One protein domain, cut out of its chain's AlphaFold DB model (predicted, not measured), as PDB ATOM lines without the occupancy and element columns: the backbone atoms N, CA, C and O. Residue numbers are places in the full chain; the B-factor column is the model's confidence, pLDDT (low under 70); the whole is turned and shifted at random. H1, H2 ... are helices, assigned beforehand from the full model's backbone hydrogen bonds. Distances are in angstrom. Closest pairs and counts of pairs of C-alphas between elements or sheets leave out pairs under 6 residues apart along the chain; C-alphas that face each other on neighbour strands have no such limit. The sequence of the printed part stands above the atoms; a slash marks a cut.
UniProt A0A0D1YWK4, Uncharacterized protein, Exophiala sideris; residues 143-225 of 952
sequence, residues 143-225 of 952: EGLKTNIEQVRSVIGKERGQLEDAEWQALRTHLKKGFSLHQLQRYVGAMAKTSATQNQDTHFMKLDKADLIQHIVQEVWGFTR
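What this domain is: This is residues 143 to 225 of the 952 residues of an uncharacterized protein of Exophiala sideris (UniProt A0A0D1YWK4). H2 and H3 pack on H5 near the middle, H1 spans from H2 to H3 away from H5, and small H4 packs on H3. The 83 printed residues include five named helices, H1 to H5, and no named strand: all helix, compact, radius of gyration of the C-alphas 12.2 A, spans 33 by 24 by 24 A.

How they stand to each other: H3, residues 181 to 194, touches H5, residues 209 to 220, at a shallow tilt of 22 degrees, the same way; the closest C-alphas, Leu 181 and Lys 209, are 5.7 A apart. With residues 172 to 176 alone, H2, residues 165 to 178, touches H5 at a steep tilt of 62 degrees. H1, residues 143 to 154, forms a helical hairpin with H2. H4, residues 201 to 204, touches H3. Every O i to N i+4 pair is within hydrogen-bond range in H2 and H5, 7 of 8 in H1 and 8 of 10 in H3; H4 is too short for one.

Where its parts are: H2 is 19.9 A long, from C-alpha 165 at (-48.525, -28.098, 35.189); H3, 20.8 A, ends at C-alpha 194 at (-51.225, -15.951, 8.304).

The domain as a whole: The printed part has no cut. Residues 192 to 205 are among those with pLDDT under 70.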
ATOM      1  N   GLU A 143     -46.173 -28.261   5.032       75.50
ATOM      2  CA  GLU A 143     -47.491 -28.752   5.445       75.50
ATOM      3  C   GLU A 143     -47.381 -29.957   6.388       75.50
ATOM      4  O   GLU A 143     -47.964 -29.930   7.467       75.50
ATOM      5  N   GLY A 144     -46.538 -30.944   6.058       75.25
ATOM      6  CA  GLY A 144     -46.241 -32.083   6.935       75.25
ATOM      7  C   GLY A 144     -45.592 -31.664   8.261       75.25
ATOM      8  O   GLY A 144     -45.866 -32.233   9.315       75.25
ATOM      9  N   LEU A 145     -44.774 -30.605   8.240       80.12
ATOM     10  CA  LEU A 145     -44.225 -30.022   9.465       80.12
ATOM     11  C   LEU A 145     -45.308 -29.333  10.318       80.12
ATOM     12  O   LEU A 145     -45.258 -29.446  11.544       80.12
ATOM     13  N   LYS A 146     -46.290 -28.655   9.701       81.50
ATOM     14  CA  LYS A 146     -47.442 -28.094  10.426       81.50
ATOM     15  C   LYS A 146     -48.286 -29.199  11.059       81.50
ATOM     16  O   LYS A 146     -48.507 -29.156  12.268       81.50
ATOM     17  N   THR A 147     -48.671 -30.222  10.292       80.81
ATOM     18  CA  THR A 147     -49.519 -31.314  10.794       80.81
ATOM     19  C   THR A 147     -48.867 -32.086  11.936       80.81
ATOM     20  O   THR A 147     -49.540 -32.349  12.928       80.81
ATOM     21  N   ASN A 148     -47.566 -32.400  11.875       80.50
ATOM     22  CA  ASN A 148     -46.888 -33.100  12.977       80.50
ATOM     23  C   ASN A 148     -46.805 -32.239  14.250       80.50
ATOM     24  O   ASN A 148     -46.968 -32.751  15.358       80.50
ATOM     25  N   ILE A 149     -46.581 -30.926  14.124       82.50
ATOM     26  CA  ILE A 149     -46.557 -30.015  15.279       82.50
ATOM     27  C   ILE A 149     -47.963 -29.860  15.884       82.50
ATOM     28  O   ILE A 149     -48.109 -29.856  17.107       82.50
ATOM     29  N   GLU A 150     -49.009 -29.821  15.061       80.94
ATOM     30  CA  GLU A 150     -50.405 -29.735  15.513       80.94
ATOM     31  C   GLU A 150     -50.946 -31.063  16.072       80.94
ATOM     32  O   GLU A 150     -51.736 -31.048  17.016       80.94
ATOM     33  N   GLN A 151     -50.431 -32.214  15.634       82.88
ATOM     34  CA  GLN A 151     -50.669 -33.504  16.297       82.88
ATOM     35  C   GLN A 151     -50.111 -33.552  17.730       82.88
ATOM     36  O   GLN A 151     -50.646 -34.273  18.565       82.88
ATOM     37  N   VAL A 152     -49.090 -32.756  18.076       82.06
ATOM     38  CA  VAL A 152     -48.630 -32.640  19.476       82.06
ATOM     39  C   VAL A 152     -49.598 -31.813  20.336       82.06
ATOM     40  O   VAL A 152     -49.637 -32.002  21.551       82.06
ATOM     41  N   ARG A 153     -50.432 -30.953  19.733       80.94
ATOM     42  CA  ARG A 153     -51.495 -30.206  20.432       80.94
ATOM     43  C   ARG A 153     -52.698 -31.097  20.764       80.94
ATOM     44  O   ARG A 153     -53.243 -30.976  21.858       80.94
ATOM     45  N   SER A 154     -53.084 -32.020  19.876       76.56
ATOM     46  CA  SER A 154     -54.246 -32.900  20.104       76.56
ATOM     47  C   SER A 154     -54.057 -33.906  21.249       76.56
ATOM     48  O   SER A 154     -55.048 -34.344  21.826       76.56
ATOM     49  N   VAL A 155     -52.812 -34.188  21.665       78.50
ATOM     50  CA  VAL A 155     -52.464 -35.050  22.821       78.50
ATOM     51  C   VAL A 155     -53.137 -34.619  24.139       78.50
ATOM     52  O   VAL A 155     -53.271 -35.438  25.044       78.50
ATOM     53  N   ILE A 156     -53.567 -33.358  24.262       72.44
ATOM     54  CA  ILE A 156     -54.213 -32.805  25.470       72.44
ATOM     55  C   ILE A 156     -55.732 -32.615  25.326       72.44
ATOM     56  O   ILE A 156     -56.406 -32.338  26.314       72.44
ATOM     57  N   GLY A 157     -56.306 -32.760  24.128       66.75
ATOM     58  CA  GLY A 157     -57.756 -32.649  23.882       66.75
ATOM     59  C   GLY A 157     -58.390 -31.260  24.103       66.75
ATOM     60  O   GLY A 157     -59.472 -31.001  23.586       66.75
ATOM     61  N   LYS A 158     -57.731 -30.344  24.824       75.19
ATOM     62  CA  LYS A 158     -58.160 -28.951  25.032       75.19
ATOM     63  C   LYS A 158     -57.724 -28.092  23.841       75.19
ATOM     64  O   LYS A 158     -56.530 -27.968  23.580       75.19
ATOM     65  N   GLU A 159     -58.657 -27.447  23.141       62.62
ATOM     66  CA  GLU A 159     -58.303 -26.580  22.002       62.62
ATOM     67  C   GLU A 159     -57.694 -25.236  22.433       62.62
ATOM     68  O   GLU A 159     -56.745 -24.762  21.803       62.62
ATOM     69  N   ARG A 160     -58.228 -24.624  23.496       62.22
ATOM     70  CA  ARG A 160     -57.750 -23.387  24.140       62.22
ATOM     71  C   ARG A 160     -58.047 -23.444  25.641       62.22
ATOM     72  O   ARG A 160     -58.926 -24.191  26.064       62.22
ATOM     73  N   GLY A 161     -57.357 -22.626  26.437       72.75
ATOM     74  CA  GLY A 161     -57.619 -22.474  27.873       72.75
ATOM     75  C   GLY A 161     -56.357 -22.520  28.732       72.75
ATOM     76  O   GLY A 161     -55.242 -22.390  28.225       72.75
ATOM     77  N   GLN A 162     -56.539 -22.705  30.042       75.38
ATOM     78  CA  GLN A 162     -55.432 -22.848  30.984       75.38
ATOM     79  C   GLN A 162     -54.915 -24.294  30.997       75.38
ATOM     80  O   GLN A 162     -55.689 -25.231  31.188       75.38
ATOM     81  N   LEU A 163     -53.601 -24.461  30.832       79.62
ATOM     82  CA  LEU A 163     -52.927 -25.754  30.996       79.62
ATOM     83  C   LEU A 163     -52.707 -26.080  32.478       79.62
ATOM     84  O   LEU A 163     -52.420 -25.202  33.293       79.62
ATOM     85  N   GLU A 164     -52.740 -27.361  32.816       81.50
ATOM     86  CA  GLU A 164     -52.209 -27.863  34.082       81.50
ATOM     87  C   GLU A 164     -50.680 -28.010  34.013       81.50
ATOM     88  O   GLU A 164     -50.093 -28.165  32.938       81.50
ATOM     89  N   ASP A 165     -49.993 -27.988  35.161       77.12
ATOM     90  CA  ASP A 165     -48.525 -28.098  35.189       77.12
ATOM     91  C   ASP A 165     -48.034 -29.446  34.613       77.12
ATOM     92  O   ASP A 165     -46.965 -29.503  34.007       77.12
ATOM     93  N   ALA A 166     -48.823 -30.524  34.732       79.62
ATOM     94  CA  ALA A 166     -48.519 -31.816  34.110       79.62
ATOM     95  C   ALA A 166     -48.611 -31.756  32.571       79.62
ATOM     96  O   ALA A 166     -47.678 -32.168  31.878       79.62
ATOM     97  N   GLU A 167     -49.691 -31.178  32.041       83.06
ATOM     98  CA  GLU A 167     -49.933 -30.988  30.604       83.06
ATOM     99  C   GLU A 167     -48.869 -30.087  29.965       83.06
ATOM    100  O   GLU A 167     -48.296 -30.410  28.922       83.06
ATOM    101  N   TRP A 168     -48.525 -28.983  30.634       83.81
ATOM    102  CA  TRP A 168     -47.457 -28.080  30.207       83.81
ATOM    103  C   TRP A 168     -46.093 -28.784  30.145       83.81
ATOM    104  O   TRP A 168     -45.360 -28.626  29.164       83.81
ATOM    105  N   GLN A 169     -45.737 -29.598  31.147       81.38
ATOM    106  CA  GLN A 169     -44.482 -30.361  31.114       81.38
ATOM    107  C   GLN A 169     -44.509 -31.469  30.052       81.38
ATOM    108  O   GLN A 169     -43.458 -31.753  29.465       81.38
ATOM    109  N   ALA A 170     -45.676 -32.050  29.751       83.56
ATOM    110  CA  ALA A 170     -45.852 -32.975  28.635       83.56
ATOM    111  C   ALA A 170     -45.585 -32.270  27.293       83.56
ATOM    112  O   ALA A 170     -44.618 -32.637  26.622       83.56
ATOM    113  N   LEU A 171     -46.322 -31.202  26.945       85.06
ATOM    114  CA  LEU A 171     -46.098 -30.414  25.715       85.06
ATOM    115  C   LEU A 171     -44.644 -29.985  25.569       85.06
ATOM    116  O   LEU A 171     -44.012 -30.218  24.538       85.06
ATOM    117  N   ARG A 172     -44.081 -29.397  26.629       85.88
ATOM    118  CA  ARG A 172     -42.699 -28.922  26.631       85.88
ATOM    119  C   ARG A 172     -41.702 -30.059  26.424       85.88
ATOM    120  O   ARG A 172     -40.660 -29.841  25.809       85.88
ATOM    121  N   THR A 173     -42.001 -31.267  26.900       84.62
ATOM    122  CA  THR A 173     -41.168 -32.457  26.682       84.62
ATOM    123  C   THR A 173     -41.319 -33.011  25.267       84.62
ATOM    124  O   THR A 173     -40.302 -33.346  24.659       84.62
ATOM    125  N   HIS A 174     -42.538 -33.071  24.721       84.69
ATOM    126  CA  HIS A 174     -42.794 -33.507  23.346       84.69
ATOM    127  C   HIS A 174     -42.156 -32.548  22.334       84.69
ATOM    128  O   HIS A 174     -41.269 -32.963  21.590       84.69
ATOM    129  N   LEU A 175     -42.475 -31.250  22.389       86.50
ATOM    130  CA  LEU A 175     -41.910 -30.235  21.490       86.50
ATOM    131  C   LEU A 175     -40.378 -30.128  21.603       86.50
ATOM    132  O   LEU A 175     -39.689 -29.952  20.597       86.50
ATOM    133  N   LYS A 176     -39.803 -30.281  22.808       85.69
ATOM    134  CA  LYS A 176     -38.340 -30.225  22.993       85.69
ATOM    135  C   LYS A 176     -37.616 -31.473  22.478       85.69
ATOM    136  O   LYS A 176     -36.428 -31.353  22.159       85.69
ATOM    137  N   LYS A 177     -38.283 -32.629  22.400       81.62
ATOM    138  CA  LYS A 177     -37.706 -33.883  21.888       81.62
ATOM    139  C   LYS A 177     -37.944 -34.087  20.390       81.62
ATOM    140  O   LYS A 177     -36.984 -34.415  19.708       81.62
ATOM    141  N   GLY A 178     -39.172 -33.891  19.906       77.38
ATOM    142  CA  GLY A 178     -39.572 -34.241  18.535       77.38
ATOM    143  C   GLY A 178     -38.994 -33.328  17.452       77.38
ATOM    144  O   GLY A 178     -38.544 -33.814  16.423       77.38
ATOM    145  N   PHE A 179     -38.938 -32.015  17.693       84.31
ATOM    146  CA  PHE A 179     -38.575 -31.040  16.656       84.31
ATOM    147  C   PHE A 179     -37.216 -30.389  16.913       84.31
ATOM    148  O   PHE A 179     -36.849 -30.121  18.057       84.31
ATOM    149  N   SER A 180     -36.458 -30.086  15.861       85.88
ATOM    150  CA  SER A 180     -35.243 -29.265  15.924       85.88
ATOM    151  C   SER A 180     -35.573 -27.780  16.150       85.88
ATOM    152  O   SER A 180     -36.713 -27.350  15.983       85.88
ATOM    153  N   LEU A 181     -34.576 -26.970  16.534       83.75
ATOM    154  CA  LEU A 181     -34.763 -25.515  16.663       83.75
ATOM    155  C   LEU A 181     -35.223 -24.900  15.329       83.75
ATOM    156  O   LEU A 181     -36.212 -24.176  15.296       83.75
ATOM    157  N   HIS A 182     -34.562 -25.274  14.231       80.56
ATOM    158  CA  HIS A 182     -34.872 -24.797  12.884       80.56
ATOM    159  C   HIS A 182     -36.282 -25.206  12.416       80.56
ATOM    160  O   HIS A 182     -36.979 -24.409  11.799       80.56
ATOM    161  N   GLN A 183     -36.749 -26.416  12.753       83.75
ATOM    162  CA  GLN A 183     -38.128 -26.844  12.476       83.75
ATOM    163  C   GLN A 183     -39.158 -25.977  13.216       83.75
ATOM    164  O   GLN A 183     -40.109 -25.503  12.601       83.75
ATOM    165  N   LEU A 184     -38.946 -25.710  14.507       84.44
ATOM    166  CA  LEU A 184     -39.833 -24.847  15.293       84.44
ATOM    167  C   LEU A 184     -39.819 -23.393  14.778       84.44
ATOM    168  O   LEU A 184     -40.875 -22.771  14.686       84.44
ATOM    169  N   GLN A 185     -38.658 -22.872  14.363       84.81
ATOM    170  CA  GLN A 185     -38.540 -21.546  13.737       84.81
ATOM    171  C   GLN A 185     -39.278 -21.485  12.389       84.81
ATOM    172  O   GLN A 185     -39.995 -20.520  12.121       84.81
ATOM    173  N   ARG A 186     -39.161 -22.535  11.563       82.38
ATOM    174  CA  ARG A 186     -39.857 -22.664  10.270       82.38
ATOM    175  C   ARG A 186     -41.377 -22.787  10.439       82.38
ATOM    176  O   ARG A 186     -42.102 -22.273   9.595       82.38
ATOM    177  N   TYR A 187     -41.856 -23.413  11.519       84.56
ATOM    178  CA  TYR A 187     -43.280 -23.442  11.880       84.56
ATOM    179  C   TYR A 187     -43.786 -22.056  12.292       84.56
ATOM    180  O   TYR A 187     -44.744 -21.566  11.700       84.56
ATOM    181  N   VAL A 188     -43.109 -21.377  13.228       83.94
ATOM    182  CA  VAL A 188     -43.498 -20.025  13.676       83.94
ATOM    183  C   VAL A 188     -43.530 -19.044  12.501       83.94
ATOM    184  O   VAL A 188     -44.565 -18.426  12.268       83.94
ATOM    185  N   GLY A 189     -42.482 -18.995  11.670       78.62
ATOM    186  CA  GLY A 189     -42.450 -18.161  10.458       78.62
ATOM    187  C   GLY A 189     -43.442 -18.566   9.351       78.62
ATOM    188  O   GLY A 189     -43.613 -17.831   8.379       78.62
ATOM    189  N   ALA A 190     -44.108 -19.719   9.475       78.12
ATOM    190  CA  ALA A 190     -45.178 -20.169   8.583       78.12
ATOM    191  C   ALA A 190     -46.587 -20.004   9.177       78.12
ATOM    192  O   ALA A 190     -47.565 -20.163   8.444       78.12
ATOM    193  N   MET A 191     -46.703 -19.691  10.470       75.19
ATOM    194  CA  MET A 191     -47.954 -19.265  11.109       75.19
ATOM    195  C   MET A 191     -48.035 -17.734  11.170       75.19
ATOM    196  O   MET A 191     -49.082 -17.181  10.839       75.19
ATOM    197  N   ALA A 192     -46.914 -17.053  11.453       65.56
ATOM    198  CA  ALA A 192     -46.786 -15.593  11.440       65.56
ATOM    199  C   ALA A 192     -47.297 -14.967  10.129       65.56
ATOM    200  O   ALA A 192     -48.054 -14.006  10.171       65.56
ATOM    201  N   LYS A 193     -47.007 -15.582   8.972       61.94
ATOM    202  CA  LYS A 193     -47.494 -15.155   7.641       61.94
ATOM    203  C   LYS A 193     -49.012 -15.225   7.423       61.94
ATOM    204  O   LYS A 193     -49.495 -14.718   6.417       61.94
ATOM    205  N   THR A 194     -49.752 -15.858   8.329       58.25
ATOM    206  CA  THR A 194     -51.225 -15.951   8.304       58.25
ATOM    207  C   THR A 194     -51.885 -14.994   9.304       58.25
ATOM    208  O   THR A 194     -53.103 -14.851   9.310       58.25
ATOM    209  N   SER A 195     -51.084 -14.303  10.120       54.56
ATOM    210  CA  SER A 195     -51.484 -13.189  10.984       54.56
ATOM    211  C   SER A 195     -50.929 -11.872  10.435       54.56
ATOM    212  O   SER A 195     -49.791 -11.824   9.983       54.56
ATOM    213  N   ALA A 196     -51.684 -10.773  10.493       49.72
ATOM    214  CA  ALA A 196     -51.310  -9.499   9.854       49.72
ATOM    215  C   ALA A 196     -50.160  -8.711  10.547       49.72
ATOM    216  O   ALA A 196     -50.026  -7.503  10.374       49.72
ATOM    217  N   THR A 197     -49.323  -9.372  11.351       53.66
ATOM    218  CA  THR A 197     -48.345  -8.775  12.280       53.66
ATOM    219  C   THR A 197     -46.911  -8.808  11.728       53.66
ATOM    220  O   THR A 197     -45.975  -9.295  12.362       53.66
ATOM    221  N   GLN A 198     -46.723  -8.242  10.532       51.06
ATOM    222  CA  GLN A 198     -45.534  -8.374   9.665       51.06
ATOM    223  C   GLN A 198     -44.177  -7.892  10.250       51.06
ATOM    224  O   GLN A 198     -43.141  -8.043   9.611       51.06
ATOM    225  N   ASN A 199     -44.152  -7.335  11.468       52.53
ATOM    226  CA  ASN A 199     -42.965  -6.732  12.092       52.53
ATOM    227  C   ASN A 199     -42.227  -7.627  13.114       52.53
ATOM    228  O   ASN A 199     -41.201  -7.203  13.646       52.53
ATOM    229  N   GLN A 200     -42.713  -8.837  13.426       54.53
ATOM    230  CA  GLN A 200     -42.118  -9.678  14.486       54.53
ATOM    231  C   GLN A 200     -41.126 -10.757  13.999       54.53
ATOM    232  O   GLN A 200     -40.339 -11.262  14.804       54.53
ATOM    233  N   ASP A 201     -41.094 -11.074  12.699       53.75
ATOM    234  CA  ASP A 201     -40.334 -12.206  12.123       53.75
ATOM    235  C   ASP A 201     -38.830 -12.225  12.475       53.75
ATOM    236  O   ASP A 201     -38.218 -13.290  12.586       53.75
ATOM    237  N   THR A 202     -38.215 -11.059  12.702       58.56
ATOM    238  CA  THR A 202     -36.779 -10.949  13.030       58.56
ATOM    239  C   THR A 202     -36.441 -11.253  14.495       58.56
ATOM    240  O   THR A 202     -35.271 -11.486  14.816       58.56
ATOM    241  N   HIS A 203     -37.431 -11.268  15.395       64.19
ATOM    242  CA  HIS A 203     -37.209 -11.465  16.830       64.19
ATOM    243  C   HIS A 203     -37.124 -12.956  17.196       64.19
ATOM    244  O   HIS A 203     -36.191 -13.384  17.879       64.19
ATOM    245  N   PHE A 204     -38.044 -13.776  16.677       66.88
ATOM    246  CA  PHE A 204     -38.138 -15.206  17.008       66.88
ATOM    247  C   PHE A 204     -36.946 -16.039  16.512       66.88
ATOM    248  O   PHE A 204     -36.603 -17.056  17.116       66.88
ATOM    249  N   MET A 205     -36.240 -15.570  15.477       65.25
ATOM    250  CA  MET A 205     -35.007 -16.194  14.974       65.25
ATOM    251  C   MET A 205     -33.842 -16.172  15.981       65.25
ATOM    252  O   MET A 205     -32.881 -16.919  15.814       65.25
ATOM    253  N   LYS A 206     -33.928 -15.351  17.039       74.44
ATOM    254  CA  LYS A 206     -32.923 -15.253  18.114       74.44
ATOM    255  C   LYS A 206     -33.327 -15.966  19.410       74.44
ATOM    256  O   LYS A 206     -32.545 -15.953  20.357       74.44
ATOM    257  N   LEU A 207     -34.528 -16.550  19.483       78.62
ATOM    258  CA  LEU A 207     -35.001 -17.218  20.697       78.62
ATOM    259  C   LEU A 207     -34.360 -18.590  20.894       78.62
ATOM    260  O   LEU A 207     -34.214 -19.382  19.961       78.62
ATOM    261  N   ASP A 208     -34.054 -18.887  22.152       84.25
ATOM    262  CA  ASP A 208     -33.554 -20.188  22.565       84.25
ATOM    263  C   ASP A 208     -34.665 -21.249  22.446       84.25
ATOM    264  O   ASP A 208     -35.859 -20.947  22.573       84.25
ATOM    265  N   LYS A 209     -34.311 -22.527  22.238       83.12
ATOM    266  CA  LYS A 209     -35.307 -23.592  21.954       83.12
ATOM    267  C   LYS A 209     -36.384 -23.717  23.043       83.12
ATOM    268  O   LYS A 209     -37.492 -24.170  22.774       83.12
ATOM    269  N   ALA A 210     -36.065 -23.353  24.284       83.00
ATOM    270  CA  ALA A 210     -37.010 -23.382  25.398       83.00
ATOM    271  C   ALA A 210     -38.079 -22.279  25.324       83.00
ATOM    272  O   ALA A 210     -39.212 -22.526  25.742       83.00
ATOM    273  N   ASP A 211     -37.720 -21.113  24.792       83.00
ATOM    274  CA  ASP A 211     -38.550 -19.907  24.777       83.00
ATOM    275  C   ASP A 211     -39.405 -19.868  23.508       83.00
ATOM    276  O   ASP A 211     -40.585 -19.540  23.564       83.00
ATOM    277  N   LEU A 212     -38.859 -20.352  22.388       85.31
ATOM    278  CA  LEU A 212     -39.609 -20.584  21.153       85.31
ATOM    279  C   LEU A 212     -40.754 -21.603  21.344       85.31
ATOM    280  O   LEU A 212     -41.845 -21.424  20.813       85.31
ATOM    281  N   ILE A 213     -40.535 -22.643  22.160       86.38
ATOM    282  CA  ILE A 213     -41.589 -23.589  22.572       86.38
ATOM    283  C   ILE A 213     -42.651 -22.895  23.433       86.38
ATOM    284  O   ILE A 213     -43.837 -23.189  23.295       86.38
ATOM    285  N   GLN A 214     -42.246 -21.976  24.316       85.12
ATOM    286  CA  GLN A 214     -43.193 -21.208  25.120       85.12
ATOM    287  C   GLN A 214     -44.033 -20.268  24.236       85.12
ATOM    288  O   GLN A 214     -45.249 -20.252  24.389       85.12
ATOM    289  N   HIS A 215     -43.417 -19.575  23.276       83.31
ATOM    290  CA  HIS A 215     -44.098 -18.729  22.291       83.31
ATOM    291  C   HIS A 215     -45.135 -19.513  21.462       83.31
ATOM    292  O   HIS A 215     -46.284 -19.091  21.366       83.31
ATOM    293  N   ILE A 216     -44.794 -20.704  20.946       86.44
ATOM    294  CA  ILE A 216     -45.755 -21.558  20.216       86.44
ATOM    295  C   ILE A 216     -46.978 -21.893  21.086       86.44
ATOM    296  O   ILE A 216     -48.116 -21.726  20.652       86.44
ATOM    297  N   VAL A 217     -46.763 -22.326  22.330       85.50
ATOM    298  CA  VAL A 217     -47.863 -22.740  23.217       85.50
ATOM    299  C   VAL A 217     -48.714 -21.547  23.680       85.50
ATOM    300  O   VAL A 217     -49.935 -21.673  23.759       85.50
ATOM    301  N   GLN A 218     -48.102 -20.394  23.965       82.31
ATOM    302  CA  GLN A 218     -48.808 -19.224  24.501       82.31
ATOM    303  C   GLN A 218     -49.448 -18.343  23.420       82.31
ATOM    304  O   GLN A 218     -50.592 -17.934  23.587       82.31
ATOM    305  N   GLU A 219     -48.744 -18.059  22.324       78.31
ATOM    306  CA  GLU A 219     -49.162 -17.069  21.320       78.31
ATOM    307  C   GLU A 219     -49.739 -17.723  20.054       78.31
ATOM    308  O   GLU A 219     -50.764 -17.266  19.557       78.31
ATOM    309  N   VAL A 220     -49.156 -18.826  19.563       81.00
ATOM    310  CA  VAL A 220     -49.667 -19.519  18.358       81.00
ATOM    311  C   VAL A 220     -50.869 -20.416  18.682       81.00
ATOM    312  O   VAL A 220     -51.809 -20.502  17.893       81.00
ATOM    313  N   TRP A 221     -50.872 -21.077  19.843       84.69
ATOM    314  CA  TRP A 221     -51.971 -21.959  20.269       84.69
ATOM    315  C   TRP A 221     -52.924 -21.335  21.303       84.69
ATOM    316  O   TRP A 221     -54.041 -21.826  21.464       84.69
ATOM    317  N   GLY A 222     -52.534 -20.238  21.962       76.88
ATOM    318  CA  GLY A 222     -53.409 -19.493  22.874       76.88
ATOM    319  C   GLY A 222     -53.641 -20.146  24.243       76.88
ATOM    320  O   GLY A 222     -54.687 -19.911  24.849       76.88
ATOM    321  N   PHE A 223     -52.715 -20.976  24.737       83.06
ATOM    322  CA  PHE A 223     -52.829 -21.563  26.075       83.06
ATOM    323  C   PHE A 223     -52.291 -20.626  27.164       83.06
ATOM    324  O   PHE A 223     -51.124 -20.218  27.148       83.06
ATOM    325  N   THR A 224     -53.105 -20.353  28.185       72.75
ATOM    326  CA  THR A 224     -52.644 -19.652  29.386       72.75
ATOM    327  C   THR A 224     -51.875 -20.603  30.301       72.75
ATOM    328  O   THR A 224     -52.272 -21.736  30.579       72.75
ATOM    329  N   ARG A 225     -50.716 -20.141  30.775       68.62
ATOM    330  CA  ARG A 225     -49.835 -20.903  31.665       68.62
ATOM    331  C   ARG A 225     -50.273 -20.705  33.125       68.62
ATOM    332  O   ARG A 225     -50.527 -19.559  33.498       68.62
TER     333      ARG A 225